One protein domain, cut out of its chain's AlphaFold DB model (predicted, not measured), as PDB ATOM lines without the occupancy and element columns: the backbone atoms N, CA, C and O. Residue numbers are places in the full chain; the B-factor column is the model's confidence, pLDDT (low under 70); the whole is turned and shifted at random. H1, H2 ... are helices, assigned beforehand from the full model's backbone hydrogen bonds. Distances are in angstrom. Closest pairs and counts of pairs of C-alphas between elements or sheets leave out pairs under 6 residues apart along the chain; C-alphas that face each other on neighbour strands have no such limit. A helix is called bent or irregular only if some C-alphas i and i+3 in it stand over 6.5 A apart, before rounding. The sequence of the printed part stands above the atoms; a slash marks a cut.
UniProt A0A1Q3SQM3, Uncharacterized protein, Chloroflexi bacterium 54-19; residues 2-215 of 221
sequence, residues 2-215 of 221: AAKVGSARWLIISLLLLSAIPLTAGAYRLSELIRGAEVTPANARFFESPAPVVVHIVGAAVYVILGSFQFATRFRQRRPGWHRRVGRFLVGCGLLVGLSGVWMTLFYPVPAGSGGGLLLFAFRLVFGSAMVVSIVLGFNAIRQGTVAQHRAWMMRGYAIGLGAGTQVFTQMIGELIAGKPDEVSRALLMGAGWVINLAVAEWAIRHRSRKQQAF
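This is residues 2 to 215 of the 221 residues of an uncharacterized protein of Chloroflexi bacterium 54-19 (UniProt A0A1Q3SQM3). This is an elongated body of long helices, in which H5, H6, H7 and H9 form an up-and-down bundle, each running against the one before it. H3 packs on H5, the bent H1 covers H3 on the side away from H6, and H8 slants between H9 and H1b; the short H2 and H4 lie towards opposite ends of the length. The 214 printed residues hold nine named helices, H1 to H9 in order, and no named strand; the class is all helix, its packing part aligned and part crossed. The whole is compact, with a radius of gyration of the C-alphas of 18.1 A, and spans 57 by 37 by 31 A.

H1, residues 2 to 35, was assigned as one helix by its hydrogen bonds but is bent: C-alphas 18 and 21 are 7.2 A apart, and its arms H1a, residues 2 to 18, and H1b, residues 21 to 35, stand at a steep tilt of 41 degrees. H2, residues 44 to 48, is close to but not clearly touching H1b. H3, residues 50 to 70, touches H1b, closest at the C-alphas of Gly 26 and Ile 57, 5.6 A. H4, residues 73 to 78, only just touches H1a, with 3 pairs of C-alphas within 8 A, the closest Ala 8 and Thr 73, 6.9 A. H5, residues 80 to 107, touches H3, closest at the C-alphas of His 56 and Val 97, 4.7 A. H6, residues 118 to 143, forms a helical hairpin with H5, closest at the C-alphas of Gly 98 and Gly 128, 5.1 A. H7, residues 147 to 161, forms another with H6, closest at the C-alphas of Gly 138 and His 150, 4.1 A. H8, residues 163 to 178, touches H1b about perpendicular at 75 degrees, closest at the C-alphas of Pro 22 and Gly 165, 5.9 A. H9, residues 183 to 214, touches H7 at a shallow tilt of 20 degrees, opposite ways, closest at the C-alphas of Ala 159 and Asn 197, 5.2 A. Every O i to N i+4 pair is within hydrogen-bond range in H1b, H2, H4, H5, H6 and H7; the others have 9 of 13 in H1a, 15 of 17 in H3, 10 of 12 in H8 and 27 of 28 in H9.

H1a begins at C-alpha 2, (-4.153, 12.764, -53.647). H3 is 29.8 A long, H5 39.9 A, H6 37.5 A and H9 46.5 A, ending at C-alpha 214, (-7.592, 29.533, -70.223).

The C-alphas farthest apart are those of Glu 38 and Phe 215, 60.8 A. The printed part has no cut and no long link. Residues 210 to 215, of which 210 to 214 belong to H9, stand free. The pLDDT is under 70 at residues 2 to 6, 111 to 116 and 212 to 215.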
ATOM      1  N   ALA A   2      -3.887  12.480 -55.070       32.97
ATOM      2  CA  ALA A   2      -4.153  12.764 -53.647       32.97
ATOM      3  C   ALA A   2      -4.432  14.252 -53.305       32.97
ATOM      4  O   ALA A   2      -5.317  14.541 -52.501       32.97
ATOM      5  N   ALA A   3      -3.782  15.210 -53.981       35.31
ATOM      6  CA  ALA A   3      -3.912  16.646 -53.677       35.31
ATOM      7  C   ALA A   3      -5.330  17.232 -53.894       35.31
ATOM      8  O   ALA A   3      -5.772  18.105 -53.150       35.31
ATOM      9  N   LYS A   4      -6.101  16.722 -54.871       47.75
ATOM     10  CA  LYS A   4      -7.494  17.166 -55.114       47.75
ATOM     11  C   LYS A   4      -8.496  16.589 -54.104       47.75
ATOM     12  O   LYS A   4      -9.583  17.141 -53.947       47.75
ATOM     13  N   VAL A   5      -8.152  15.481 -53.438       48.34
ATOM     14  CA  VAL A   5      -9.020  14.812 -52.453       48.34
ATOM     15  C   VAL A   5      -9.037  15.572 -51.126       48.34
ATOM     16  O   VAL A   5     -10.107  15.698 -50.532       48.34
ATOM     17  N   GLY A   6      -7.898  16.138 -50.713       59.53
ATOM     18  CA  GLY A   6      -7.811  16.979 -49.517       59.53
ATOM     19  C   GLY A   6      -8.684  18.229 -49.627       59.53
ATOM     20  O   GLY A   6      -9.503  18.486 -48.753       59.53
ATOM     21  N   SER A   7      -8.597  18.949 -50.749       76.69
ATOM     22  CA  SER A   7      -9.286  20.237 -50.941       76.69
ATOM     23  C   SER A   7     -10.816  20.165 -50.783       76.69
ATOM     24  O   SER A   7     -11.401  21.018 -50.122       76.69
ATOM     25  N   ALA A   8     -11.479  19.134 -51.324       78.50
ATOM     26  CA  ALA A   8     -12.936  19.008 -51.201       78.50
ATOM     27  C   ALA A   8     -13.391  18.634 -49.778       78.50
ATOM     28  O   ALA A   8     -14.450  19.076 -49.343       78.50
ATOM     29  N   ARG A   9     -12.603  17.820 -49.063       85.94
ATOM     30  CA  ARG A   9     -12.887  17.439 -47.672       85.94
ATOM     31  C   ARG A   9     -12.717  18.639 -46.744       85.94
ATOM     32  O   ARG A   9     -13.605  18.893 -45.940       85.94
ATOM     33  N   TRP A  10     -11.627  19.384 -46.905       88.62
ATOM     34  CA  TRP A  10     -11.378  20.602 -46.140       88.62
ATOM     35  C   TRP A  10     -12.457  21.650 -46.376       88.62
ATOM     36  O   TRP A  10     -12.953  22.201 -45.406       88.62
ATOM     37  N   LEU A  11     -12.918  21.837 -47.620       89.81
ATOM     38  CA  LEU A  11     -14.039  22.737 -47.900       89.81
ATOM     39  C   LEU A  11     -15.297  22.361 -47.106       89.81
ATOM     40  O   LEU A  11     -15.881  23.224 -46.462       89.81
ATOM     41  N   ILE A  12     -15.713  21.088 -47.134       91.88
ATOM     42  CA  ILE A  12     -16.892  20.639 -46.372       91.88
ATOM     43  C   ILE A  12     -16.690  20.916 -44.880       91.88
ATOM     44  O   ILE A  12     -17.562  21.505 -44.253       91.88
ATOM     45  N   ILE A  13     -15.536  20.526 -44.328       93.12
ATOM     46  CA  ILE A  13     -15.221  20.723 -42.908       93.12
ATOM     47  C   ILE A  13     -15.287  22.208 -42.548       93.12
ATOM     48  O   ILE A  13     -15.955  22.557 -41.585       93.12
ATOM     49  N   SER A  14     -14.673  23.089 -43.337       92.94
ATOM     50  CA  SER A  14     -14.702  24.533 -43.093       92.94
ATOM     51  C   SER A  14     -16.122  25.098 -43.115       92.94
ATOM     52  O   SER A  14     -16.466  25.894 -42.249       92.94
ATOM     53  N   LEU A  15     -16.968  24.666 -44.057       94.75
ATOM     54  CA  LEU A  15     -18.363  25.114 -44.124       94.75
ATOM     55  C   LEU A  15     -19.194  24.615 -42.934       94.75
ATOM     56  O   LEU A  15     -20.035  25.360 -42.441       94.75
ATOM     57  N   LEU A  16     -18.952  23.384 -42.471       95.75
ATOM     58  CA  LEU A  16     -19.621  22.815 -41.296       95.75
ATOM     59  C   LEU A  16     -19.147  23.463 -39.988       95.75
ATOM     60  O   LEU A  16     -19.951  23.713 -39.099       95.75
ATOM     61  N   LEU A  17     -17.852  23.764 -39.868       95.06
ATOM     62  CA  LEU A  17     -17.317  24.490 -38.715       95.06
ATOM     63  C   LEU A  17     -17.876  25.913 -38.659       95.06
ATOM     64  O   LEU A  17     -18.301  26.362 -37.599       95.06
ATOM     65  N   LEU A  18     -17.949  26.594 -39.806       94.50
ATOM     66  CA  LEU A  18     -18.527  27.933 -39.897       94.50
ATOM     67  C   LEU A  18     -20.020  27.950 -39.525       94.50
ATOM     68  O   LEU A  18     -20.506  28.956 -39.016       94.50
ATOM     69  N   SER A  19     -20.751  26.849 -39.730       94.56
ATOM     70  CA  SER A  19     -22.157  26.736 -39.326       94.56
ATOM     71  C   SER A  19     -22.372  26.209 -37.904       94.56
ATOM     72  O   SER A  19     -23.503  26.263 -37.427       94.56
ATOM     73  N   ALA A  20     -21.342  25.739 -37.196       95.31
ATOM     74  CA  ALA A  20     -21.512  25.094 -35.892       95.31
ATOM     75  C   ALA A  20     -22.173  26.019 -34.856       95.31
ATOM     76  O   ALA A  20     -23.187  25.660 -34.264       95.31
ATOM     77  N   ILE A  21     -21.658  27.240 -34.695       93.88
ATOM     78  CA  ILE A  21     -22.187  28.210 -33.726       93.88
ATOM     79  C   ILE A  21     -23.653  28.584 -34.012       93.88
ATOM     80  O   ILE A  21     -24.477  28.452 -33.103       93.88
ATOM     81  N   PRO A  22     -24.045  29.010 -35.235       95.44
ATOM     82  CA  PRO A  22     -25.448  29.329 -35.502       95.44
ATOM     83  C   PRO A  22     -26.371  28.106 -35.399       95.44
ATOM     84  O   PRO A  22     -27.520  28.259 -34.989       95.44
ATOM     85  N   LEU A  23     -25.890  26.893 -35.705       96.75
ATOM     86  CA  LEU A  23     -26.650  25.659 -35.480       96.75
ATOM     87  C   LEU A  23     -26.921  25.426 -33.991       96.75
ATOM     88  O   LEU A  23     -28.056  25.134 -33.619       96.75
ATOM     89  N   THR A  24     -25.911  25.598 -33.138       97.25
ATOM     90  CA  THR A  24     -26.062  25.474 -31.683       97.25
ATOM     91  C   THR A  24     -27.011  26.537 -31.131       97.25
ATOM     92  O   THR A  24     -27.908  26.206 -30.358       97.25
ATOM     93  N   ALA A  25     -26.886  27.791 -31.573       94.94
ATOM     94  CA  ALA A  25     -27.795  28.867 -31.174       94.94
ATOM     95  C   ALA A  25     -29.249  28.588 -31.605       94.94
ATOM     96  O   ALA A  25     -30.186  28.816 -30.839       94.94
ATOM     97  N   GLY A  26     -29.444  28.048 -32.813       96.44
ATOM     98  CA  GLY A  26     -30.753  27.612 -33.298       96.44
ATOM     99  C   GLY A  26     -31.329  26.455 -32.477       96.44
ATOM    100  O   GLY A  26     -32.488  26.509 -32.071       96.44
ATOM    101  N   ALA A  27     -30.525  25.435 -32.171       97.25
ATOM    102  CA  ALA A  27     -30.945  24.310 -31.335       97.25
ATOM    103  C   ALA A  27     -31.344  24.763 -29.923       97.25
ATOM    104  O   ALA A  27     -32.377  24.335 -29.406       97.25
ATOM    105  N   TYR A  28     -30.575  25.681 -29.334       96.94
ATOM    106  CA  TYR A  28     -30.907  26.299 -28.055       96.94
ATOM    107  C   TYR A  28     -32.266  27.014 -28.117       96.94
ATOM    108  O   TYR A  28     -33.141  26.723 -27.300       96.94
ATOM    109  N   ARG A  29     -32.501  27.844 -29.145       96.44
ATOM    110  CA  ARG A  29     -33.785  28.540 -29.355       96.44
ATOM    111  C   ARG A  29     -34.966  27.578 -29.505       96.44
ATOM    112  O   ARG A  29     -36.020  27.823 -28.928       96.44
ATOM    113  N   LEU A  30     -34.809  26.488 -30.259       97.31
ATOM    114  CA  LEU A  30     -35.856  25.464 -30.369       97.31
ATOM    115  C   LEU A  30     -36.138  24.810 -29.014       97.31
ATOM    116  O   LEU A  30     -37.292  24.554 -28.682       97.31
ATOM    117  N   SER A  31     -35.098  24.573 -28.216       97.19
ATOM    118  CA  SER A  31     -35.250  23.975 -26.892       97.19
ATOM    119  C   SER A  31     -35.991  24.887 -25.907       97.19
ATOM    120  O   SER A  31     -36.785  24.383 -25.117       97.19
ATOM    121  N   GLU A  32     -35.795  26.208 -25.992       96.31
ATOM    122  CA  GLU A  32     -36.553  27.192 -25.205       96.31
ATOM    123  C   GLU A  32     -38.047  27.152 -25.547       96.31
ATOM    124  O   GLU A  32     -38.881  27.147 -24.645       96.31
ATOM    125  N   LEU A  33     -38.381  27.066 -26.840       96.12
ATOM    126  CA  LEU A  33     -39.769  26.986 -27.302       96.12
ATOM    127  C   LEU A  33     -40.446  25.680 -26.869       96.12
ATOM    128  O   LEU A  33     -41.588  25.704 -26.423       96.12
ATOM    129  N   ILE A  34     -39.744  24.547 -26.967       96.25
ATOM    130  CA  ILE A  34     -40.287  23.229 -26.596       96.25
ATOM    131  C   ILE A  34     -40.517  23.124 -25.086       96.25
ATOM    132  O   ILE A  34     -41.495  22.522 -24.655       96.25
ATOM    133  N   ARG A  35     -39.609  23.680 -24.276       95.50
ATOM    134  CA  ARG A  35     -39.670  23.583 -22.809       95.50
ATOM    135  C   ARG A  35     -40.525  24.663 -22.151       95.50
ATOM    136  O   ARG A  35     -40.714  24.590 -20.944       95.50
ATOM    137  N   GLY A  36     -41.004  25.648 -22.910       93.00
ATOM    138  CA  GLY A  36     -41.741  26.780 -22.351       93.00
ATOM    139  C   GLY A  36     -40.868  27.636 -21.433       93.00
ATOM    140  O   GLY A  36     -41.241  27.886 -20.292       93.00
ATOM    141  N   ALA A  37     -39.678  28.032 -21.902       94.25
ATOM    142  CA  ALA A  37     -38.794  28.911 -21.134       94.25
ATOM    143  C   ALA A  37     -39.476  30.249 -20.784       94.25
ATOM    144  O   ALA A  37     -40.426  30.664 -21.448       94.25
ATOM    145  N   GLU A  38     -38.962  30.937 -19.763       95.19
ATOM    146  CA  GLU A  38     -39.494  32.228 -19.322       95.19
ATOM    147  C   GLU A  38     -39.558  33.244 -20.476       95.19
ATOM    148  O   GLU A  38     -38.586  33.466 -21.214       95.19
ATOM    149  N   VAL A  39     -40.728  33.867 -20.632       94.38
ATOM    150  CA  VAL A  39     -40.961  34.876 -21.663       94.38
ATOM    151  C   VAL A  39     -40.439  36.223 -21.175       94.38
ATOM    152  O   VAL A  39     -40.903  36.778 -20.186       94.38
ATOM    153  N   THR A  40     -39.482  36.767 -21.914       92.38
ATOM    154  CA  THR A  40     -38.841  38.061 -21.678       92.38
ATOM    155  C   THR A  40     -39.070  38.981 -22.881       92.38
ATOM    156  O   THR A  40     -39.296  38.498 -23.997       92.38
ATOM    157  N   PRO A  41     -38.906  40.312 -22.745       88.56
ATOM    158  CA  PRO A  41     -38.983  41.223 -23.893       88.56
ATOM    159  C   PRO A  41     -38.025  40.849 -25.039       88.56
ATOM    160  O   PRO A  41     -38.298  41.089 -26.216       88.56
ATOM    161  N   ALA A  42     -36.898  40.207 -24.716       85.88
ATOM    162  CA  ALA A  42     -35.902  39.781 -25.690       85.88
ATOM    163  C   ALA A  42     -36.297  38.527 -26.488       85.88
ATOM    164  O   ALA A  42     -35.703  38.299 -27.548       85.88
ATOM    165  N   ASN A  43     -37.270  37.725 -26.036       90.62
ATOM    166  CA  ASN A  43     -37.679  36.485 -26.707       90.62
ATOM    167  C   ASN A  43     -39.184  36.391 -27.034       90.62
ATOM    168  O   ASN A  43     -39.537  35.520 -27.827       90.62
ATOM    169  N   ALA A  44     -40.029  37.295 -26.523       92.81
ATOM    170  CA  ALA A  44     -41.494  37.256 -26.643       92.81
ATOM    171  C   ALA A  44     -42.000  36.973 -28.066       92.81
ATOM    172  O   ALA A  44     -42.762  36.032 -28.276       92.81
ATOM    173  N   ARG A  45     -41.455  37.675 -29.069       92.75
ATOM    174  CA  ARG A  45     -41.778  37.482 -30.499       92.75
ATOM    175  C   ARG A  45     -41.690  36.029 -30.988       92.75
ATOM    176  O   ARG A  45     -42.409  35.637 -31.901       92.75
ATOM    177  N   PHE A  46     -40.786  35.231 -30.412       93.75
ATOM    178  CA  PHE A  46     -40.612  33.828 -30.786       93.75
ATOM    179  C   PHE A  46     -41.688  32.929 -30.174       93.75
ATOM    180  O   PHE A  46     -42.004  31.906 -30.765       93.75
ATOM    181  N   PHE A  47     -42.244  33.296 -29.018       95.19
ATOM    182  CA  PHE A  47     -43.339  32.570 -28.369       95.19
ATOM    183  C   PHE A  47     -44.704  32.985 -28.927       95.19
ATOM    184  O   PHE A  47     -45.567  32.134 -29.112       95.19
ATOM    185  N   GLU A  48     -44.876  34.264 -29.265       94.75
ATOM    186  CA  GLU A  48     -46.096  34.790 -29.894       94.75
ATOM    187  C   GLU A  48     -46.300  34.241 -31.312       94.75
ATOM    188  O   GLU A  48     -47.417  33.934 -31.723       94.75
ATOM    189  N   SER A  49     -45.213  34.094 -32.076       95.00
ATOM    190  CA  SER A  49     -45.249  33.547 -33.431       95.00
ATOM    191  C   SER A  49     -44.061  32.602 -33.661       95.00
ATOM    192  O   SER A  49     -43.053  32.998 -34.253       95.00
ATOM    193  N   PRO A  50     -44.145  31.337 -33.205       96.31
ATOM    194  CA  PRO A  50     -43.029  30.388 -33.264       96.31
ATOM    195  C   PRO A  50     -42.790  29.807 -34.660       96.31
ATOM    196  O   PRO A  50     -41.661  29.455 -35.001       96.31
ATOM    197  N   ALA A  51     -43.827  29.708 -35.495       97.75
ATOM    198  CA  ALA A  51     -43.730  29.016 -36.780       97.75
ATOM    199  C   ALA A  51     -42.625  29.575 -37.709       97.75
ATOM    200  O   ALA A  51     -41.831  28.770 -38.203       97.75
ATOM    201  N   PRO A  52     -42.478  30.904 -37.919       97.31
ATOM    202  CA  PRO A  52     -41.430  31.445 -38.786       97.31
ATOM    203  C   PRO A  52     -40.016  31.095 -38.314       97.31
ATOM    204  O   PRO A  52     -39.200  30.650 -39.121       97.31
ATOM    205  N   VAL A  53     -39.727  31.240 -37.016       97.44
ATOM    206  CA  VAL A  53     -38.394  30.949 -36.470       97.44
ATOM    207  C   VAL A  53     -38.089  29.450 -36.476       97.44
ATOM    208  O   VAL A  53     -36.966  29.063 -36.796       97.44
ATOM    209  N   VAL A  54     -39.080  28.590 -36.219       98.44
ATOM    210  CA  VAL A  54     -38.915  27.129 -36.297       98.44
ATOM    211  C   VAL A  54     -38.612  26.695 -37.732       98.44
ATOM    212  O   VAL A  54     -37.628  25.988 -37.964       98.44
ATOM    213  N   VAL A  55     -39.404  27.163 -38.703       98.56
ATOM    214  CA  VAL A  55     -39.181  26.890 -40.133       98.56
ATOM    215  C   VAL A  55     -37.804  27.387 -40.566       98.56
ATOM    216  O   VAL A  55     -37.082  26.664 -41.256       98.56
ATOM    217  N   HIS A  56     -37.412  28.584 -40.124       98.50
ATOM    218  CA  HIS A  56     -36.108  29.155 -40.430       98.50
ATOM    219  C   HIS A  56     -34.964  28.295 -39.887       98.50
ATOM    220  O   HIS A  56     -34.066  27.940 -40.644       98.50
ATOM    221  N   ILE A  57     -34.994  27.925 -38.600       98.31
ATOM    222  CA  ILE A  57     -33.912  27.172 -37.950       98.31
ATOM    223  C   ILE A  57     -33.781  25.775 -38.555       98.31
ATOM    224  O   ILE A  57     -32.684  25.378 -38.952       98.31
ATOM    225  N   VAL A  58     -34.884  25.027 -38.656       98.38
ATOM    226  CA  VAL A  58     -34.860  23.657 -39.191       98.38
ATOM    227  C   VAL A  58     -34.457  23.672 -40.665       98.38
ATOM    228  O   VAL A  58     -33.581  22.911 -41.081       98.38
ATOM    229  N   GLY A  59     -35.036  24.588 -41.448       98.44
ATOM    230  CA  GLY A  59     -34.676  24.787 -42.848       98.44
ATOM    231  C   GLY A  59     -33.200  25.137 -43.015       98.44
ATOM    232  O   GLY A  59     -32.528  24.542 -43.857       98.44
ATOM    233  N   ALA A  60     -32.673  26.048 -42.190       98.12
ATOM    234  CA  ALA A  60     -31.289  26.506 -42.259       98.12
ATOM    235  C   ALA A  60     -30.331  25.381 -41.896       98.12
ATOM    236  O   ALA A  60     -29.347  25.181 -42.606       98.12
ATOM    237  N   ALA A  61     -30.648  24.601 -40.860       98.12
ATOM    238  CA  ALA A  61     -29.817  23.488 -40.437       98.12
ATOM    239  C   ALA A  61     -29.655  22.442 -41.542       98.12
ATOM    240  O   ALA A  61     -28.535  22.089 -41.919       98.12
ATOM    241  N   VAL A  62     -30.771  22.017 -42.135       98.25
ATOM    242  CA  VAL A  62     -30.760  21.102 -43.280       98.25
ATOM    243  C   VAL A  62     -30.013  21.722 -44.463       98.25
ATOM    244  O   VAL A  62     -29.194  21.051 -45.100       98.25
ATOM    245  N   TYR A  63     -30.264  23.004 -44.739       98.19
ATOM    246  CA  TYR A  63     -29.700  23.707 -45.883       98.19
ATOM    247  C   TYR A  63     -28.174  23.801 -45.830       98.19
ATOM    248  O   TYR A  63     -27.506  23.427 -46.796       98.19
ATOM    249  N   VAL A  64     -27.605  24.238 -44.703       96.81
ATOM    250  CA  VAL A  64     -26.149  24.391 -44.553       96.81
ATOM    251  C   VAL A  64     -25.442  23.041 -44.439       96.81
ATOM    252  O   VAL A  64     -24.408  22.826 -45.070       96.81
ATOM    253  N   ILE A  65     -26.019  22.074 -43.716       96.56
ATOM    254  CA  ILE A  65     -25.384  20.763 -43.542       96.56
ATOM    255  C   ILE A  65     -25.340  20.026 -44.878       96.56
ATOM    256  O   ILE A  65     -24.252  19.708 -45.359       96.56
ATOM    257  N   LEU A  66     -26.487  19.787 -45.523       96.19
ATOM    258  CA  LEU A  66     -26.521  19.034 -46.782       96.19
ATOM    259  C   LEU A  66     -25.950  19.840 -47.958       96.19
ATOM    260  O   LEU A  66     -25.384  19.254 -48.888       96.19
ATOM    261  N   GLY A  67     -26.073  21.170 -47.922       95.38
ATOM    262  CA  GLY A  67     -25.540  22.070 -48.940       95.38
ATOM    263  C   GLY A  67     -24.014  22.056 -49.013       95.38
ATOM    264  O   GLY A  67     -23.475  22.046 -50.121       95.38
ATOM    265  N   SER A  68     -23.311  21.926 -47.882       94.12
ATOM    266  CA  SER A  68     -21.841  21.824 -47.850       94.12
ATOM    267  C   SER A  68     -21.304  20.705 -48.764       94.12
ATOM    268  O   SER A  68     -20.347  20.891 -49.522       94.12
ATOM    269  N   PHE A  69     -21.997  19.564 -48.801       93.19
ATOM    270  CA  PHE A  69     -21.656  18.419 -49.644       93.19
ATOM    271  C   PHE A  69     -21.987  18.634 -51.132       93.19
ATOM    272  O   PHE A  69     -21.384  17.979 -51.987       93.19
ATOM    273  N   GLN A  70     -22.896  19.558 -51.481       92.12
ATOM    274  CA  GLN A  70     -23.237  19.862 -52.880       92.12
ATOM    275  C   GLN A  70     -22.092  20.561 -53.628       92.12
ATOM    276  O   GLN A  70     -21.967  20.411 -54.847       92.12
ATOM    277  N   PHE A  71     -21.226  21.287 -52.912       86.62
ATOM    278  CA  PHE A  71     -20.069  21.979 -53.494       86.62
ATOM    279  C   PHE A  71     -18.857  21.061 -53.708       86.62
ATOM    280  O   PHE A  71     -17.955  21.378 -54.492       86.62
ATOM    281  N   ALA A  72     -18.847  19.876 -53.095       83.62
ATOM    282  CA  ALA A  72     -17.774  18.910 -53.262       83.62
ATOM    283  C   ALA A  72     -17.827  18.241 -54.647       83.62
ATOM    284  O   ALA A  72     -18.656  17.373 -54.936       83.62
ATOM    285  N   THR A  73     -16.864  18.591 -55.506       77.94
ATOM    286  CA  THR A  73     -16.790  18.097 -56.897       77.94
ATOM    287  C   THR A  73     -16.817  16.564 -56.989       77.94
ATOM    288  O   THR A  73     -17.437  16.019 -57.904       77.94
ATOM    289  N   ARG A  74     -16.216  15.863 -56.017       76.56
ATOM    290  CA  ARG A  74     -16.174  14.393 -55.954       76.56
ATOM    291  C   ARG A  74     -17.557  13.768 -55.767       76.56
ATOM    292  O   ARG A  74     -17.860  12.791 -56.447       76.56
ATOM    293  N   PHE A  75     -18.393  14.319 -54.885       73.88
ATOM    294  CA  PHE A  75     -19.744  13.797 -54.649       73.88
ATOM    295  C   PHE A  75     -20.623  13.972 -55.883       73.88
ATOM    296  O   PHE A  75     -21.292  13.032 -56.308       73.88
ATOM    297  N   ARG A  76     -20.529  15.138 -56.527       80.12
ATOM    298  CA  ARG A  76     -21.257  15.412 -57.767       80.12
ATOM    299  C   ARG A  76     -20.874  14.469 -58.913       80.12
ATOM    300  O   ARG A  76     -21.751  14.080 -59.676       80.12
ATOM    301  N   GLN A  77     -19.594  14.116 -59.047       82.25
ATOM    302  CA  GLN A  77     -19.122  13.212 -60.105       82.25
ATOM    303  C   GLN A  77     -19.442  11.741 -59.814       82.25
ATOM    304  O   GLN A  77     -19.831  11.018 -60.719       82.25
ATOM    305  N   ARG A  78     -19.301  11.296 -58.558       85.50
ATOM    306  CA  ARG A  78     -19.497   9.884 -58.188       85.50
ATOM    307  C   ARG A  78     -20.958   9.497 -57.976       85.50
ATOM    308  O   ARG A  78     -21.304   8.341 -58.177       85.50
ATOM    309  N   ARG A  79     -21.806  10.424 -57.519       87.81
ATOM    310  CA  ARG A  79     -23.229  10.168 -57.230       87.81
ATOM    311  C   ARG A  79     -24.121  11.290 -57.781       87.81
ATOM    312  O   ARG A  79     -24.759  12.012 -57.009       87.81
ATOM    313  N   PRO A  80     -24.224  11.440 -59.115       88.81
ATOM    314  CA  PRO A  80     -25.005  12.513 -59.734       88.81
ATOM    315  C   PRO A  80     -26.500  12.457 -59.376       88.81
ATOM    316  O   PRO A  80     -27.119  13.499 -59.175       88.81
ATOM    317  N   GLY A  81     -27.084  11.262 -59.226       92.19
ATOM    318  CA  GLY A  81     -28.483  11.107 -58.805       92.19
ATOM    319  C   GLY A  81     -28.753  11.590 -57.374       92.19
ATOM    320  O   GLY A  81     -29.825  12.125 -57.098       92.19
ATOM    321  N   TRP A  82     -27.776  11.450 -56.469       92.69
ATOM    322  CA  TRP A  82     -27.859  11.997 -55.111       92.69
ATOM    323  C   TRP A  82     -27.782  13.526 -55.135       92.69
ATOM    324  O   TRP A  82     -28.650  14.183 -54.571       92.69
ATOM    325  N   HIS A  83     -26.822  14.088 -55.884       94.19
ATOM    326  CA  HIS A  83     -26.689  15.538 -56.069       94.19
ATOM    327  C   HIS A  83     -27.987  16.168 -56.593       94.19
ATOM    328  O   HIS A  83     -28.443  17.175 -56.067       94.19
ATOM    329  N   ARG A  84     -28.639  15.546 -57.584       93.62
ATOM    330  CA  ARG A  84     -29.901  16.058 -58.144       93.62
ATOM    331  C   ARG A  84     -31.063  15.989 -57.149       93.62
ATOM    332  O   ARG A  84     -31.806  16.957 -57.034       93.62
ATOM    333  N   ARG A  85     -31.239  14.862 -56.448       95.81
ATOM    334  CA  ARG A  85     -32.335  14.687 -55.476       95.81
ATOM    335  C   ARG A  85     -32.176  15.620 -54.278       95.81
ATOM    336  O   ARG A  85     -33.087  16.388 -53.987       95.81
ATOM    337  N   VAL A  86     -30.999  15.610 -53.654       96.38
ATOM    338  CA  VAL A  86     -30.699  16.482 -52.511       96.38
ATOM    339  C   VAL A  86     -30.690  17.947 -52.933       96.38
ATOM    340  O   VAL A  86     -31.232  18.776 -52.219       96.38
ATOM    341  N   GLY A  87     -30.169  18.276 -54.117       95.94
ATOM    342  CA  GLY A  87     -30.197  19.638 -54.649       95.94
ATOM    343  C   GLY A  87     -31.613  20.202 -54.801       95.94
ATOM    344  O   GLY A  87     -31.850  21.339 -54.412       95.94
ATOM    345  N   ARG A  88     -32.577  19.415 -55.304       96.88
ATOM    346  CA  ARG A  88     -33.986  19.850 -55.398       96.88
ATOM    347  C   ARG A  88     -34.629  20.042 -54.030       96.88
ATOM    348  O   ARG A  88     -35.319  21.032 -53.824       96.88
ATOM    349  N   PHE A  89     -34.371  19.128 -53.099       98.25
ATOM    350  CA  PHE A  89     -34.840  19.269 -51.723       98.25
ATOM    351  C   PHE A  89     -34.274  20.540 -51.066       98.25
ATOM    352  O   PHE A  89     -35.013  21.335 -50.494       98.25
ATOM    353  N   LEU A  90     -32.978  20.797 -51.263       98.00
ATOM    354  CA  LEU A  90     -32.284  21.985 -50.771       98.00
ATOM    355  C   LEU A  90     -32.789  23.298 -51.371       98.00
ATOM    356  O   LEU A  90     -32.717  24.317 -50.693       98.00
ATOM    357  N   VAL A  91     -33.303  23.301 -52.606       98.50
ATOM    358  CA  VAL A  91     -33.988  24.479 -53.163       98.50
ATOM    359  C   VAL A  91     -35.198  24.828 -52.299       98.50
ATOM    360  O   VAL A  91     -35.315  25.972 -51.873       98.50
ATOM    361  N   GLY A  92     -36.038  23.843 -51.965       98.50
ATOM    362  CA  GLY A  92     -37.177  24.040 -51.064       98.50
ATOM    363  C   GLY A  92     -36.746  24.543 -49.685       98.50
ATOM    364  O   GLY A  92     -37.228  25.579 -49.236       98.50
ATOM    365  N   CYS A  93     -35.775  23.876 -49.047       98.56
ATOM    366  CA  CYS A  93     -35.253  24.308 -47.746       98.56
ATOM    367  C   CYS A  93     -34.701  25.739 -47.790       98.56
ATOM    368  O   CYS A  93     -35.037  26.548 -46.936       98.56
ATOM    369  N   GLY A  94     -33.888  26.077 -48.792       98.38
ATOM    370  CA  GLY A  94     -33.298  27.408 -48.906       98.38
ATOM    371  C   GLY A  94     -34.335  28.507 -49.151       98.38
ATOM    372  O   GLY A  94     -34.200  29.596 -48.598       98.38
ATOM    373  N   LEU A  95     -35.395  28.225 -49.918       98.75
ATOM    374  CA  LEU A  95     -36.518  29.154 -50.074       98.75
ATOM    375  C   LEU A  95     -37.261  29.353 -48.752       98.75
ATOM    376  O   LEU A  95     -37.534  30.495 -48.394       98.75
ATOM    377  N   LEU A  96     -37.524  28.281 -47.997       98.62
ATOM    378  CA  LEU A  96     -38.135  28.387 -46.668       98.62
ATOM    379  C   LEU A  96     -37.281  29.238 -45.723       98.62
ATOM    380  O   LEU A  96     -37.828  30.093 -45.034       98.62
ATOM    381  N   VAL A  97     -35.955  29.073 -45.725       98.62
ATOM    382  CA  VAL A  97     -35.031  29.906 -44.931       98.62
ATOM    383  C   VAL A  97     -35.119  31.373 -45.338       98.62
ATOM    384  O   VAL A  97     -35.328  32.233 -44.485       98.62
ATOM    385  N   GLY A  98     -34.975  31.668 -46.631       98.19
ATOM    386  CA  GLY A  98     -34.988  33.042 -47.130       98.19
ATOM    387  C   GLY A  98     -36.321  33.744 -46.868       98.19
ATOM    388  O   GLY A  98     -36.338  34.842 -46.317       98.19
ATOM    389  N   LEU A  99     -37.441  33.085 -47.183       98.69
ATOM    390  CA  LEU A  99     -38.787  33.636 -47.006       98.69
ATOM    391  C   LEU A  99     -39.150  33.813 -45.529       98.69
ATOM    392  O   LEU A  99     -39.643  34.873 -45.159       98.69
ATOM    393  N   SER A 100     -38.861  32.828 -44.671       98.56
ATOM    394  CA  SER A 100     -39.074  32.980 -43.223       98.56
ATOM    395  C   SER A 100     -38.181  34.067 -42.622       98.56
ATOM    396  O   SER A 100     -38.628  34.803 -41.749       98.56
ATOM    397  N   GLY A 101     -36.944  34.228 -43.106       97.50
ATOM    398  CA  GLY A 101     -36.038  35.293 -42.672       97.50
ATOM    399  C   GLY A 101     -36.536  36.689 -43.054       97.50
ATOM    400  O   GLY A 101     -36.528  37.599 -42.222       97.50
ATOM    401  N   VAL A 102     -37.020  36.851 -44.288       98.25
ATOM    402  CA  VAL A 102     -37.666  38.091 -44.746       98.25
ATOM    403  C   VAL A 102     -38.941  38.356 -43.948       98.25
ATOM    404  O   VAL A 102     -39.117  39.460 -43.445       98.25
ATOM    405  N   TRP A 103     -39.779  37.339 -43.743       98.12
ATOM    406  CA  TRP A 103     -40.992  37.454 -42.935       98.12
ATOM    407  C   TRP A 103     -40.689  37.917 -41.507       98.12
ATOM    408  O   TRP A 103     -41.228  38.921 -41.055       98.12
ATOM    409  N   MET A 104     -39.766  37.250 -40.807       96.38
ATOM    410  CA  MET A 104     -39.351  37.668 -39.464       96.38
ATOM    411  C   MET A 104     -38.811  39.100 -39.453       96.38
ATOM    412  O   MET A 104     -39.037  39.822 -38.493       96.38
ATOM    413  N   THR A 105     -38.122  39.533 -40.509       95.25
ATOM    414  CA  THR A 105     -37.620  40.913 -40.606       95.25
ATOM    415  C   THR A 105     -38.757  41.929 -40.696       95.25
ATOM    416  O   THR A 105     -38.659  42.980 -40.079       95.25
ATOM    417  N   LEU A 106     -39.823  41.616 -41.436       95.62
ATOM    418  CA  LEU A 106     -40.954  42.519 -41.663       95.62
ATOM    419  C   LEU A 106     -41.960  42.545 -40.506       95.62
ATOM    420  O   LEU A 106     -42.550  43.589 -40.250       95.62
ATOM    421  N   PHE A 107     -42.175  41.408 -39.839       94.94
ATOM    422  CA  PHE A 107     -43.314  41.234 -38.929       94.94
ATOM    423  C   PHE A 107     -42.941  41.032 -37.465       94.94
ATOM    424  O   PHE A 107     -43.801  41.206 -36.605       94.94
ATOM    425  N   TYR A 108     -41.698  40.662 -37.141       92.88
ATOM    426  CA  TYR A 108     -41.317  40.620 -35.735       92.88
ATOM    427  C   TYR A 108     -41.069  42.028 -35.193       92.88
ATOM    428  O   TYR A 108     -40.330  42.794 -35.817       92.88
ATOM    429  N   PRO A 109     -41.592  42.349 -33.996       86.88
ATOM    430  CA  PRO A 109     -41.263  43.601 -33.344       86.88
ATOM    431  C   PRO A 109     -39.765  43.630 -33.040       86.88
ATOM    432  O   PRO A 109     -39.186  42.644 -32.569       86.88
ATOM    433  N   VAL A 110     -39.133  44.769 -33.318       76.88
ATOM    434  CA  VAL A 110     -37.738  45.015 -32.954       76.88
ATOM    435  C   VAL A 110     -37.689  45.259 -31.445       76.88
ATOM    436  O   VAL A 110     -38.248  46.254 -30.985       76.88
ATOM    437  N   PRO A 111     -37.034  44.396 -30.647       69.44
ATOM    438  CA  PRO A 111     -36.936  44.641 -29.214       69.44
ATOM    439  C   PRO A 111     -36.120  45.906 -28.952       69.44
ATOM    440  O   PRO A 111     -35.059  46.097 -29.562       69.44
ATOM    441  N   ALA A 112     -36.580  46.738 -28.019       64.19
ATOM    442  CA  ALA A 112     -35.846  47.921 -27.583       64.19
ATOM    443  C   ALA A 112     -34.420  47.539 -27.138       64.19
ATOM    444  O   ALA A 112     -34.221  46.537 -26.450       64.19
ATOM    445  N   GLY A 113     -33.410  48.292 -27.586       62.56
ATOM    446  CA  GLY A 113     -32.004  48.047 -27.235       62.56
ATOM    447  C   GLY A 113     -31.349  46.825 -27.898       62.56
ATOM    448  O   GLY A 113     -30.181  46.549 -27.643       62.56
ATOM    449  N   SER A 114     -32.045  46.098 -28.783       61.94
ATOM    450  CA  SER A 114     -31.487  44.913 -29.461       61.94
ATOM    451  C   SER A 114     -30.531  45.225 -30.620       61.94
ATOM    452  O   SER A 114     -30.069  44.294 -31.289       61.94
ATOM    453  N   GLY A 115     -30.254  46.506 -30.900       60.06
ATOM    454  CA  GLY A 115     -29.453  46.945 -32.047       60.06
ATOM    455  C   GLY A 115     -30.080  46.561 -33.393       60.06
ATOM    456  O   GLY A 115     -29.371  46.217 -34.335       60.06
ATOM    457  N   GLY A 116     -31.416  46.508 -33.447       63.62
ATOM    458  CA  GLY A 116     -32.230  46.163 -34.616       63.62
ATOM    459  C   GLY A 116     -32.602  47.364 -35.479       63.62
ATOM    460  O   GLY A 116     -33.715  47.411 -35.990       63.62
ATOM    461  N   GLY A 117     -31.690  48.325 -35.600       82.56
ATOM    462  CA  GLY A 117     -31.913  49.582 -36.298       82.56
ATOM    463  C   GLY A 117     -32.341  49.465 -37.747       82.56
ATOM    464  O   GLY A 117     -32.179  48.416 -38.377       82.56
ATOM    465  N   LEU A 118     -32.791  50.590 -38.309       90.12
ATOM    466  CA  LEU A 118     -33.209  50.701 -39.712       90.12
ATOM    467  C   LEU A 118     -32.163  50.122 -40.682       90.12
ATOM    468  O   LEU A 118     -32.514  49.460 -41.659       90.12
ATOM    469  N   LEU A 119     -30.871  50.302 -40.384       92.75
ATOM    470  CA  LEU A 119     -29.782  49.757 -41.196       92.75
ATOM    471  C   LEU A 119     -29.739  48.220 -41.172       92.75
ATOM    472  O   LEU A 119     -29.628  47.586 -42.222       92.75
ATOM    473  N   LEU A 120     -29.862  47.601 -39.994       92.81
ATOM    474  CA  LEU A 120     -29.878  46.141 -39.886       92.81
ATOM    475  C   LEU A 120     -31.150  45.552 -40.505       92.81
ATOM    476  O   LEU A 120     -31.087  44.495 -41.138       92.81
ATOM    477  N   PHE A 121     -32.286  46.236 -40.355       94.06
ATOM    478  CA  PHE A 121     -33.526  45.896 -41.048       94.06
ATOM    479  C   PHE A 121     -33.315  45.872 -42.570       94.06
ATOM    480  O   PHE A 121     -33.587  44.855 -43.211       94.06
ATOM    481  N   ALA A 122     -32.738  46.939 -43.136       96.12
ATOM    482  CA  ALA A 122     -32.452  47.029 -44.565       96.12
ATOM    483  C   ALA A 122     -31.504  45.915 -45.034       96.12
ATOM    484  O   ALA A 122     -31.781  45.249 -46.031       96.12
ATOM    485  N   PHE A 123     -30.423  45.642 -44.295       97.06
ATOM    486  CA  PHE A 123     -29.508  44.547 -44.626       97.06
ATOM    487  C   PHE A 123     -30.203  43.189 -44.626       97.06
ATOM    488  O   PHE A 123     -30.055  42.432 -45.585       97.06
ATOM    489  N   ARG A 124     -30.995  42.872 -43.598       96.44
ATOM    490  CA  ARG A 124     -31.731  41.601 -43.542       96.44
ATOM    491  C   ARG A 124     -32.700  41.454 -44.711       96.44
ATOM    492  O   ARG A 124     -32.756  40.380 -45.307       96.44
ATOM    493  N   LEU A 125     -33.405  42.528 -45.071       97.62
ATOM    494  CA  LEU A 125     -34.332  42.524 -46.197       97.62
ATOM    495  C   LEU A 125     -33.603  42.304 -47.529       97.62
ATOM    496  O   LEU A 125     -34.003  41.442 -48.313       97.62
ATOM    497  N   VAL A 126     -32.503  43.027 -47.758       98.44
ATOM    498  CA  VAL A 126     -31.684  42.911 -48.973       98.44
ATOM    499  C   VAL A 126     -31.070  41.521 -49.089       98.44
ATOM    500  O   VAL A 126     -31.267  40.852 -50.103       98.44
ATOM    501  N   PHE A 127     -30.356  41.047 -48.066       98.56
ATOM    502  CA  PHE A 127     -29.677  39.754 -48.129       98.56
ATOM    503  C   PHE A 127     -30.671  38.589 -48.134       98.56
ATOM    504  O   PHE A 127     -30.525  37.678 -48.948       98.56
ATOM    505  N   GLY A 128     -31.725  38.632 -47.315       98.25
ATOM    506  CA  GLY A 128     -32.781  37.617 -47.325       98.25
ATOM    507  C   GLY A 128     -33.447  37.490 -48.698       98.25
ATOM    508  O   GLY A 128     -33.544  36.388 -49.244       98.25
ATOM    509  N   SER A 129     -33.807  38.617 -49.318       98.62
ATOM    510  CA  SER A 129     -34.396  38.628 -50.664       98.62
ATOM    511  C   SER A 129     -33.395  38.176 -51.728       98.62
ATOM    512  O   SER A 129     -33.732  37.370 -52.596       98.62
ATOM    513  N   ALA A 130     -32.138  38.621 -51.642       98.69
ATOM    514  CA  ALA A 130     -31.078  38.209 -52.558       98.69
ATOM    515  C   ALA A 130     -30.798  36.700 -52.487       98.69
ATOM    516  O   ALA A 130     -30.499  36.087 -53.515       98.69
ATOM    517  N   MET A 131     -30.930  36.075 -51.311       98.69
ATOM    518  CA  MET A 131     -30.848  34.621 -51.162       98.69
ATOM    519  C   MET A 131     -31.978  33.923 -51.925       98.69
ATOM    520  O   MET A 131     -31.703  33.014 -52.709       98.69
ATOM    521  N   VAL A 132     -33.225  34.371 -51.745       98.81
ATOM    522  CA  VAL A 132     -34.395  33.825 -52.456       98.81
ATOM    523  C   VAL A 132     -34.215  33.960 -53.967       98.81
ATOM    524  O   VAL A 132     -34.283  32.962 -54.688       98.81
ATOM    525  N   VAL A 133     -33.893  35.165 -54.444       98.81
ATOM    526  CA  VAL A 133     -33.644  35.443 -55.867       98.81
ATOM    527  C   VAL A 133     -32.521  34.559 -56.405       98.81
ATOM    528  O   VAL A 133     -32.678  33.938 -57.455       98.81
ATOM    529  N   SER A 134     -31.415  34.424 -55.672       98.75
ATOM    530  CA  SER A 134     -30.298  33.567 -56.077       98.75
ATOM    531  C   SER A 134     -30.720  32.106 -56.231       98.75
ATOM    532  O   SER A 134     -30.341  31.454 -57.200       98.75
ATOM    533  N   ILE A 135     -31.534  31.576 -55.319       98.75
ATOM    534  CA  ILE A 135     -32.013  30.192 -55.408       98.75
ATOM    535  C   ILE A 135     -32.947  30.015 -56.612       98.75
ATOM    536  O   ILE A 135     -32.779  29.060 -57.371       98.75
ATOM    537  N   VAL A 136     -33.884  30.945 -56.830       98.75
ATOM    538  CA  VAL A 136     -34.818  30.904 -57.969       98.75
ATOM    539  C   VAL A 136     -34.064  30.974 -59.297       98.75
ATOM    540  O   VAL A 136     -34.252  30.116 -60.160       98.75
ATOM    541  N   LEU A 137     -33.158  31.943 -59.454       98.75
ATOM    542  CA  LEU A 137     -32.354  32.092 -60.669       98.75
ATOM    543  C   LEU A 137     -31.434  30.887 -60.887       98.75
ATOM    544  O   LEU A 137     -31.309  30.397 -62.008       98.75
ATOM    545  N   GLY A 138     -30.837  30.354 -59.818       98.38
ATOM    546  CA  GLY A 138     -30.017  29.150 -59.885       98.38
ATOM    547  C   GLY A 138     -30.810  27.923 -60.320       98.38
ATOM    548  O   GLY A 138     -30.329  27.136 -61.141       98.38
ATOM    549  N   PHE A 139     -32.030  27.753 -59.813       98.06
ATOM    550  CA  PHE A 139     -32.905  26.653 -60.204       98.06
ATOM    551  C   PHE A 139     -33.407  26.797 -61.650       98.06
ATOM    552  O   PHE A 139     -33.381  25.831 -62.414       98.06
ATOM    553  N   ASN A 140     -33.783  28.004 -62.068       98.38
ATOM    554  CA  ASN A 140     -34.201  28.265 -63.445       98.38
ATOM    555  C   ASN A 140     -33.057  28.026 -64.440       98.38
ATOM    556  O   ASN A 140     -33.258  27.353 -65.449       98.38
ATOM    557  N   ALA A 141     -31.839  28.459 -64.110       98.00
ATOM    558  CA  ALA A 141     -30.653  28.213 -64.924       98.00
ATOM    559  C   ALA A 141     -30.408  26.710 -65.165       98.00
ATOM    560  O   ALA A 141     -30.158  26.286 -66.292       98.00
ATOM    561  N   ILE A 142     -30.538  25.857 -64.138       96.38
ATOM    562  CA  ILE A 142     -30.348  24.411 -64.346       96.38
ATOM    563  C   ILE A 142     -31.477  23.781 -65.164       96.38
ATOM    564  O   ILE A 142     -31.209  22.848 -65.919       96.38
ATOM    565  N   ARG A 143     -32.711  24.298 -65.076       96.56
ATOM    566  CA  ARG A 143     -33.817  23.869 -65.951       96.56
ATOM    567  C   ARG A 143     -33.573  24.236 -67.415       96.56
ATOM    568  O   ARG A 143     -33.952  23.468 -68.286       96.56
ATOM    569  N   GLN A 144     -32.902  25.357 -67.662       96.50
ATOM    570  CA  GLN A 144     -32.473  25.801 -68.994       96.50
ATOM    571  C   GLN A 144     -31.166  25.133 -69.463       96.50
ATOM    572  O   GLN A 144     -30.657  25.445 -70.533       96.50
ATOM    573  N   GLY A 145     -30.576  24.237 -68.665       94.00
ATOM    574  CA  GLY A 145     -29.310  23.575 -68.992       94.00
ATOM    575  C   GLY A 145     -28.057  24.443 -68.800       94.00
ATOM    576  O   GLY A 145     -26.944  23.970 -69.040       94.00
ATOM    577  N   THR A 146     -28.175  25.677 -68.296       96.06
ATOM    578  CA  THR A 146     -27.046  26.604 -68.103       96.06
ATOM    579  C   THR A 146     -26.302  26.329 -66.786       96.06
ATOM    580  O   THR A 146     -26.341  27.071 -65.802       96.06
ATOM    581  N   VAL A 147     -25.545  25.226 -66.758       92.69
ATOM    582  CA  VAL A 147     -24.854  24.715 -65.553       92.69
ATOM    583  C   VAL A 147     -23.916  25.739 -64.898       92.69
ATOM    584  O   VAL A 147     -23.774  25.747 -63.671       92.69
ATOM    585  N   ALA A 148     -23.245  26.586 -65.683       94.12
ATOM    586  CA  ALA A 148     -22.343  27.606 -65.147       94.12
ATOM    587  C   ALA A 148     -23.103  28.667 -64.332       94.12
ATOM    588  O   ALA A 148     -22.716  28.952 -63.196       94.12
ATOM    589  N   GLN A 149     -24.218  29.174 -64.870       96.38
ATOM    590  CA  GLN A 149     -25.077  30.148 -64.195       96.38
ATOM    591  C   GLN A 149     -25.735  29.542 -62.956       96.38
ATOM    592  O   GLN A 149     -25.684  30.149 -61.889       96.38
ATOM    593  N   HIS A 150     -26.248  28.310 -63.059       96.88
ATOM    594  CA  HIS A 150     -26.788  27.572 -61.914       96.88
ATOM    595  C   HIS A 150     -25.807  27.553 -60.739       96.88
ATOM    596  O   HIS A 150     -26.156  27.913 -59.618       96.88
ATOM    597  N   ARG A 151     -24.551  27.166 -60.993       95.00
ATOM    598  CA  ARG A 151     -23.533  27.079 -59.936       95.00
ATOM    599  C   ARG A 151     -23.230  28.431 -59.312       95.00
ATOM    600  O   ARG A 151     -23.063  28.490 -58.099       95.00
ATOM    601  N   ALA A 152     -23.134  29.481 -60.124       97.81
ATOM    602  CA  ALA A 152     -22.844  30.823 -59.637       97.81
ATOM    603  C   ALA A 152     -23.964  31.325 -58.712       97.81
ATOM    604  O   ALA A 152     -23.700  31.749 -57.590       97.81
ATOM    605  N   TRP A 153     -25.219  31.177 -59.134       98.44
ATOM    606  CA  TRP A 153     -26.383  31.555 -58.337       98.44
ATOM    607  C   TRP A 153     -26.542  30.721 -57.061       98.44
ATOM    608  O   TRP A 153     -26.728  31.288 -55.986       98.44
ATOM    609  N   MET A 154     -26.369  29.397 -57.125       98.25
ATOM    610  CA  MET A 154     -26.426  28.555 -55.922       98.25
ATOM    611  C   MET A 154     -25.302  28.878 -54.929       98.25
ATOM    612  O   MET A 154     -25.516  28.790 -53.723       98.25
ATOM    613  N   MET A 155     -24.117  29.274 -55.408       97.94
ATOM    614  CA  MET A 155     -23.015  29.690 -54.537       97.94
ATOM    615  C   MET A 155     -23.316  31.012 -53.825       97.94
ATOM    616  O   MET A 155     -23.065  31.107 -52.629       97.94
ATOM    617  N   ARG A 156     -23.912  31.992 -54.519       98.56
ATOM    618  CA  ARG A 156     -24.373  33.255 -53.911       98.56
ATOM    619  C   ARG A 156     -25.427  33.016 -52.837       98.56
ATOM    620  O   ARG A 156     -25.264  33.473 -51.712       98.56
ATOM    621  N   GLY A 157     -26.468  32.246 -53.166       98.38
ATOM    622  CA  GLY A 157     -27.537  31.920 -52.220       98.38
ATOM    623  C   GLY A 157     -27.007  31.202 -50.979       98.38
ATOM    624  O   GLY A 157     -27.339  31.575 -49.856       98.38
ATOM    625  N   TYR A 158     -26.108  30.233 -51.169       98.25
ATOM    626  CA  TYR A 158     -25.497  29.515 -50.054       98.25
ATOM    627  C   TYR A 158     -24.585  30.404 -49.199       98.25
ATOM    628  O   TYR A 158     -24.635  30.327 -47.975       98.25
ATOM    629  N   ALA A 159     -23.787  31.275 -49.822       98.12
ATOM    630  CA  ALA A 159     -22.925  32.222 -49.118       98.12
ATOM    631  C   ALA A 159     -23.728  33.186 -48.229       98.12
ATOM    632  O   ALA A 159     -23.339  33.439 -47.088       98.12
ATOM    633  N   ILE A 160     -24.876  33.662 -48.719       98.44
ATOM    634  CA  ILE A 160     -25.796  34.485 -47.927       98.44
ATOM    635  C   ILE A 160     -26.400  33.675 -46.773       98.44
ATOM    636  O   ILE A 160     -26.398  34.149 -45.637       98.44
ATOM    637  N   GLY A 161     -26.865  32.450 -47.040       96.44
ATOM    638  CA  GLY A 161     -27.424  31.562 -46.013       96.44
ATOM    639  C   GLY A 161     -26.426  31.204 -44.905       96.44
ATOM    640  O   GLY A 161     -26.815  30.998 -43.760       96.44
ATOM    641  N   LEU A 162     -25.128  31.201 -45.217       95.88
ATOM    642  CA  LEU A 162     -24.049  30.991 -44.251       95.88
ATOM    643  C   LEU A 162     -23.644  32.272 -43.494       95.88
ATOM    644  O   LEU A 162     -22.738  32.231 -42.664       95.88
ATOM    645  N   GLY A 163     -24.293  33.410 -43.773       94.19
ATOM    646  CA  GLY A 163     -23.960  34.720 -43.206       94.19
ATOM    647  C   GLY A 163     -23.878  34.713 -41.682       94.19
ATOM    648  O   GLY A 163     -22.899  35.205 -41.129       94.19
ATOM    649  N   ALA A 164     -24.836  34.066 -41.011       91.94
ATOM    650  CA  ALA A 164     -24.868  33.972 -39.551       91.94
ATOM    651  C   ALA A 164     -23.586  33.362 -38.953       91.94
ATOM    652  O   ALA A 164     -23.165  33.777 -37.880       91.94
ATOM    653  N   GLY A 165     -22.938  32.425 -39.655       92.69
ATOM    654  CA  GLY A 165     -21.673  31.835 -39.213       92.69
ATOM    655  C   GLY A 165     -20.538  32.856 -39.169       92.69
ATOM    656  O   GLY A 165     -19.845  32.988 -38.166       92.69
ATOM    657  N   THR A 166     -20.389  33.637 -40.237       95.50
ATOM    658  CA  THR A 166     -19.345  34.671 -40.352       95.50
ATOM    659  C   THR A 166     -19.618  35.862 -39.439       95.50
ATOM    660  O   THR A 166     -18.687  36.450 -38.891       95.50
ATOM    661  N   GLN A 167     -20.895  36.190 -39.224       96.38
ATOM    662  CA  GLN A 167     -21.320  37.291 -38.359       96.38
ATOM    663  C   GLN A 167     -20.919  37.123 -36.894       96.38
ATOM    664  O   GLN A 167     -20.792  38.126 -36.195       96.38
ATOM    665  N   VAL A 168     -20.726  35.886 -36.425       93.69
ATOM    666  CA  VAL A 168     -20.186  35.623 -35.083       93.69
ATOM    667  C   VAL A 168     -18.774  36.187 -34.970       93.69
ATOM    668  O   VAL A 168     -18.464  36.889 -34.014       93.69
ATOM    669  N   PHE A 169     -17.931  35.927 -35.969       95.00
ATOM    670  CA  PHE A 169     -16.544  36.379 -35.964       95.00
ATOM    671  C   PHE A 169     -16.437  37.885 -36.158       95.00
ATOM    672  O   PHE A 169     -15.660  38.521 -35.456       95.00
ATOM    673  N   THR A 170     -17.220  38.469 -37.072       96.44
ATOM    674  CA  THR A 170     -17.183  39.923 -37.270       96.44
ATOM    675  C   THR A 170     -17.641  40.664 -36.018       96.44
ATOM    676  O   THR A 170     -16.978  41.616 -35.625       96.44
ATOM    677  N   GLN A 171     -18.702  40.206 -35.346       94.19
ATOM    678  CA  GLN A 171     -19.134  40.803 -34.079       94.19
ATOM    679  C   GLN A 171     -18.101  40.612 -32.968       94.19
ATOM    680  O   GLN A 171     -17.720  41.595 -32.348       94.19
ATOM    681  N   MET A 172     -17.595  39.392 -32.768       94.19
ATOM    682  CA  MET A 172     -16.597  39.100 -31.732       94.19
ATOM    683  C   MET A 172     -15.320  39.930 -31.911       94.19
ATOM    684  O   MET A 172     -14.839  40.537 -30.963       94.19
ATOM    685  N   ILE A 173     -14.770  39.986 -33.128       95.62
ATOM    686  CA  ILE A 173     -13.558  40.763 -33.419       95.62
ATOM    687  C   ILE A 173     -13.832  42.263 -33.270       95.62
ATOM    688  O   ILE A 173     -13.016  42.973 -32.689       95.62
ATOM    689  N   GLY A 174     -14.974  42.744 -33.769       94.12
ATOM    690  CA  GLY A 174     -15.366  44.144 -33.626       94.12
ATOM    691  C   GLY A 174     -15.485  44.560 -32.161       94.12
ATOM    692  O   GLY A 174     -14.961  45.602 -31.784       94.12
ATOM    693  N   GLU A 175     -16.089  43.711 -31.330       93.94
ATOM    694  CA  GLU A 175     -16.238  43.956 -29.897       93.94
ATOM    695  C   GLU A 175     -14.898  43.955 -29.152       93.94
ATOM    696  O   GLU A 175     -14.660  44.821 -28.315       93.94
ATOM    697  N   LEU A 176     -13.982  43.045 -29.497       95.69
ATOM    698  CA  LEU A 176     -12.641  43.008 -28.903       95.69
ATOM    699  C   LEU A 176     -11.807  44.258 -29.218       95.69
ATOM    700  O   LEU A 176     -10.972  44.652 -28.408       95.69
ATOM    701  N   ILE A 177     -12.000  44.861 -30.395       95.56
ATOM    702  CA  ILE A 177     -11.209  46.011 -30.857       95.56
ATOM    703  C   ILE A 177     -11.835  47.340 -30.419       95.56
ATOM    704  O   ILE A 177     -11.114  48.253 -30.027       95.56
ATOM    705  N   ALA A 178     -13.159  47.464 -30.522       93.25
ATOM    706  CA  ALA A 178     -13.875  48.732 -30.373       93.25
ATOM    707  C   ALA A 178     -14.844  48.767 -29.177       93.25
ATOM    708  O   ALA A 178     -15.497  49.783 -28.952       93.25
ATOM    709  N   GLY A 179     -14.935  47.684 -28.400       92.69
ATOM    710  CA  GLY A 179     -15.880  47.549 -27.294       92.69
ATOM    711  C   GLY A 179     -17.294  47.172 -27.749       92.69
ATOM    712  O   GLY A 179     -17.543  46.865 -28.914       92.69
ATOM    713  N   LYS A 180     -18.238  47.171 -26.800       90.12
ATOM    714  CA  LYS A 180     -19.621  46.733 -27.029       90.12
ATOM    715  C   LYS A 180     -20.266  47.507 -28.195       90.12
ATOM    716  O   LYS A 180     -20.400  48.726 -28.087       90.12
ATOM    717  N   PRO A 181     -20.727  46.825 -29.262       87.88
ATOM    718  CA  PRO A 181     -21.331  47.496 -30.408       87.88
ATOM    719  C   PRO A 181     -22.624  48.236 -30.046       87.88
ATOM    720  O   PRO A 181     -23.518  47.677 -29.402       87.88
ATOM    721  N   ASP A 182     -22.744  49.470 -30.528       89.75
ATOM    722  CA  ASP A 182     -24.017  50.179 -30.639       89.75
ATOM    723  C   ASP A 182     -24.857  49.652 -31.822       89.75
ATOM    724  O   ASP A 182     -24.504  48.687 -32.506       89.75
ATOM    725  N   GLU A 183     -26.003  50.277 -32.077       88.62
ATOM    726  CA  GLU A 183     -26.923  49.861 -33.137       88.62
ATOM    727  C   GLU A 183     -26.299  49.891 -34.542       88.62
ATOM    728  O   GLU A 183     -26.466  48.944 -35.318       88.62
ATOM    729  N   VAL A 184     -25.564  50.957 -34.870       90.94
ATOM    730  CA  VAL A 184     -24.998  51.165 -36.209       90.94
ATOM    731  C   VAL A 184     -23.802  50.249 -36.421       90.94
ATOM    732  O   VAL A 184     -23.750  49.518 -37.411       90.94
ATOM    733  N   SER A 185     -22.859  50.240 -35.480       92.19
ATOM    734  CA  SER A 185     -21.679  49.376 -35.527       92.19
ATOM    735  C   SER A 185     -22.077  47.903 -35.575       92.19
ATOM    736  O   SER A 185     -21.563  47.162 -36.411       92.19
ATOM    737  N   ARG A 186     -23.081  47.473 -34.800       92.00
ATOM    738  CA  ARG A 186     -23.614  46.109 -34.892       92.00
ATOM    739  C   ARG A 186     -24.167  45.797 -36.277       92.00
ATOM    740  O   ARG A 186     -23.865  44.734 -36.826       92.00
ATOM    741  N   ALA A 187     -24.961  46.697 -36.854       94.06
ATOM    742  CA  ALA A 187     -25.498  46.517 -38.198       94.06
ATOM    743  C   ALA A 187     -24.374  46.384 -39.237       94.06
ATOM    744  O   ALA A 187     -24.428  45.486 -40.076       94.06
ATOM    745  N   LEU A 188     -23.328  47.211 -39.143       95.69
ATOM    746  CA  LEU A 188     -22.154  47.159 -40.018       95.69
ATOM    747  C   LEU A 188     -21.361  45.860 -39.854       95.69
ATOM    748  O   LEU A 188     -21.024  45.231 -40.855       95.69
ATOM    749  N   LEU A 189     -21.116  45.406 -38.621       96.25
ATOM    750  CA  LEU A 189     -20.431  44.138 -38.352       96.25
ATOM    751  C   LEU A 189     -21.236  42.947 -38.892       96.25
ATOM    752  O   LEU A 189     -20.669  42.030 -39.495       96.25
ATOM    753  N   MET A 190     -22.565  42.969 -38.750       95.81
ATOM    754  CA  MET A 190     -23.437  41.957 -39.352       95.81
ATOM    755  C   MET A 190     -23.424  42.026 -40.888       95.81
ATOM    756  O   MET A 190     -23.302  40.994 -41.556       95.81
ATOM    757  N   GLY A 191     -23.500  43.237 -41.444       97.06
ATOM    758  CA  GLY A 191     -23.377  43.536 -42.871       97.06
ATOM    759  C   GLY A 191     -22.088  42.978 -43.470       97.06
ATOM    760  O   GLY A 191     -22.123  42.258 -44.469       97.06
ATOM    761  N   ALA A 192     -20.962  43.229 -42.801       97.69
ATOM    762  CA  ALA A 192     -19.645  42.744 -43.189       97.69
ATOM    763  C   ALA A 192     -19.612  41.217 -43.307       97.69
ATOM    764  O   ALA A 192     -19.040  40.703 -44.263       97.69
ATOM    765  N   GLY A 193     -20.283  40.484 -42.413       97.75
ATOM    766  CA  GLY A 193     -20.360  39.023 -42.494       97.75
ATOM    767  C   GLY A 193     -20.970  38.521 -43.811       97.75
ATOM    768  O   GLY A 193     -20.420  37.619 -44.447       97.75
ATOM    769  N   TRP A 194     -22.063  39.137 -44.275       98.25
ATOM    770  CA  TRP A 194     -22.647  38.805 -45.581       98.25
ATOM    771  C   TRP A 194     -21.752  39.234 -46.746       98.25
ATOM    772  O   TRP A 194     -21.565  38.462 -47.689       98.25
ATOM    773  N   VAL A 195     -21.182  40.441 -46.680       98.38
ATOM    774  CA  VAL A 195     -20.303  40.976 -47.731       98.38
ATOM    775  C   VAL A 195     -19.052  40.113 -47.894       98.38
ATOM    776  O   VAL A 195     -18.705  39.771 -49.022       98.38
ATOM    777  N   ILE A 196     -18.417  39.691 -46.798       98.31
ATOM    778  CA  ILE A 196     -17.258  38.787 -46.805       98.31
ATOM    779  C   ILE A 196     -17.627  37.466 -47.486       98.31
ATOM    780  O   ILE A 196     -16.924  37.024 -48.396       98.31
ATOM    781  N   ASN A 197     -18.755  36.856 -47.112       98.00
ATOM    782  CA  ASN A 197     -19.195  35.598 -47.716       98.00
ATOM    783  C   ASN A 197     -19.438  35.732 -49.223       98.00
ATOM    784  O   ASN A 197     -19.001  34.878 -50.000       98.00
ATOM    785  N   LEU A 198     -20.113  36.802 -49.647       98.12
ATOM    786  CA  LEU A 198     -20.342  37.070 -51.063       98.12
ATOM    787  C   LEU A 198     -19.042  37.371 -51.809       98.12
ATOM    788  O   LEU A 198     -18.870  36.873 -52.916       98.12
ATOM    789  N   ALA A 199     -18.105  38.110 -51.216       98.25
ATOM    790  CA  ALA A 199     -16.804  38.379 -51.823       98.25
ATOM    791  C   ALA A 199     -16.025  37.078 -52.073       98.25
ATOM    792  O   ALA A 199     -15.511  36.866 -53.175       98.25
ATOM    793  N   VAL A 200     -16.009  36.164 -51.096       96.56
ATOM    794  CA  VAL A 200     -15.406  34.829 -51.242       96.56
ATOM    795  C   VAL A 200     -16.115  34.019 -52.334       96.56
ATOM    796  O   VAL A 200     -15.452  33.398 -53.172       96.56
ATOM    797  N   ALA A 201     -17.450  34.049 -52.378       96.38
ATOM    798  CA  ALA A 201     -18.232  33.377 -53.414       96.38
ATOM    799  C   ALA A 201     -17.937  33.933 -54.818       96.38
ATOM    800  O   ALA A 201     -17.651  33.165 -55.737       96.38
ATOM    801  N   GLU A 202     -17.946  35.254 -54.993       97.69
ATOM    802  CA  GLU A 202     -17.642  35.912 -56.267       97.69
ATOM    803  C   GLU A 202     -16.220  35.630 -56.732       97.69
ATOM    804  O   GLU A 202     -15.997  35.327 -57.909       97.69
ATOM    805  N   TRP A 203     -15.255  35.680 -55.815       96.25
ATOM    806  CA  TRP A 203     -13.879  35.310 -56.106       96.25
ATOM    807  C   TRP A 203     -13.799  33.867 -56.626       96.25
ATOM    808  O   TRP A 203     -13.223  33.626 -57.693       96.25
ATOM    809  N   ALA A 204     -14.456  32.916 -55.953       92.50
ATOM    810  CA  ALA A 204     -14.485  31.516 -56.370       92.50
ATOM    811  C   ALA A 204     -15.177  31.314 -57.735       92.50
ATOM    812  O   ALA A 204     -14.699  30.529 -58.564       92.50
ATOM    813  N   ILE A 205     -16.269  32.039 -58.007       93.50
ATOM    814  CA  ILE A 205     -16.979  32.025 -59.297       93.50
ATOM    815  C   ILE A 205     -16.056  32.530 -60.415       93.50
ATOM    816  O   ILE A 205     -15.857  31.833 -61.414       93.50
ATOM    817  N   ARG A 206     -15.447  33.708 -60.238       92.50
ATOM    818  CA  ARG A 206     -14.588  34.352 -61.247       92.50
ATOM    819  C   ARG A 206     -13.321  33.550 -61.522       92.50
ATOM    820  O   ARG A 206     -12.942  33.377 -62.682       92.50
ATOM    821  N   HIS A 207     -12.686  33.019 -60.478       87.00
ATOM    822  CA  HIS A 207     -11.467  32.225 -60.620       87.00
ATOM    823  C   HIS A 207     -11.722  30.939 -61.420       87.00
ATOM    824  O   HIS A 207     -10.916  30.533 -62.262       87.00
ATOM    825  N   ARG A 208     -12.895  30.324 -61.232       79.94
ATOM    826  CA  ARG A 208     -13.301  29.136 -61.983       79.94
ATOM    827  C   ARG A 208     -13.585  29.441 -63.454       79.94
ATOM    828  O   ARG A 208     -13.160  28.657 -64.303       79.94
ATOM    829  N   SER A 209     -14.257  30.552 -63.749       78.12
ATOM    830  CA  SER A 209     -14.523  30.988 -65.127       78.12
ATOM    831  C   SER A 209     -13.226  31.254 -65.895       78.12
ATOM    832  O   SER A 209     -13.061  30.733 -66.996       78.12
ATOM    833  N   ARG A 210     -12.255  31.949 -65.280       75.62
ATOM    834  CA  ARG A 210     -10.929  32.188 -65.882       75.62
ATOM    835  C   ARG A 210     -10.200  30.888 -66.219       75.62
ATOM    836  O   ARG A 210      -9.662  30.749 -67.310       75.62
ATOM    837  N   LYS A 211     -10.226  29.899 -65.320       70.56
ATOM    838  CA  LYS A 211      -9.580  28.600 -65.562       70.56
ATOM    839  C   LYS A 211     -10.232  27.804 -66.699       70.56
ATOM    840  O   LYS A 211      -9.535  27.084 -67.402       70.56
ATOM    841  N   GLN A 212     -11.553  27.912 -66.864       68.81
ATOM    842  CA  GLN A 212     -12.278  27.267 -67.965       68.81
ATOM    843  C   GLN A 212     -12.020  27.951 -69.316       68.81
ATOM    844  O   GLN A 212     -12.004  27.265 -70.330       68.81
ATOM    845  N   GLN A 213     -11.790  29.268 -69.326       67.44
ATOM    846  CA  GLN A 213     -11.412  30.021 -70.527       67.44
ATOM    847  C   GLN A 213      -9.947  29.796 -70.930       67.44
ATOM    848  O   GLN A 213      -9.665  29.640 -72.110       67.44
ATOM    849  N   ALA A 214      -9.023  29.737 -69.963       66.38
ATOM    850  CA  ALA A 214      -7.592  29.533 -70.223       66.38
ATOM    851  C   ALA A 214      -7.256  28.118 -70.734       66.38
ATOM    852  O   ALA A 214      -6.248  27.925 -71.406       66.38
ATOM    853  N   PHE A 215      -8.100  27.130 -70.428       55.56
ATOM    854  CA  PHE A 215      -7.979  25.761 -70.931       55.56
ATOM    855  C   PHE A 215      -9.335  25.300 -71.483       55.56
ATOM    856  O   PHE A 215     -10.030  24.520 -70.817       55.56
TER     857      PHE A 215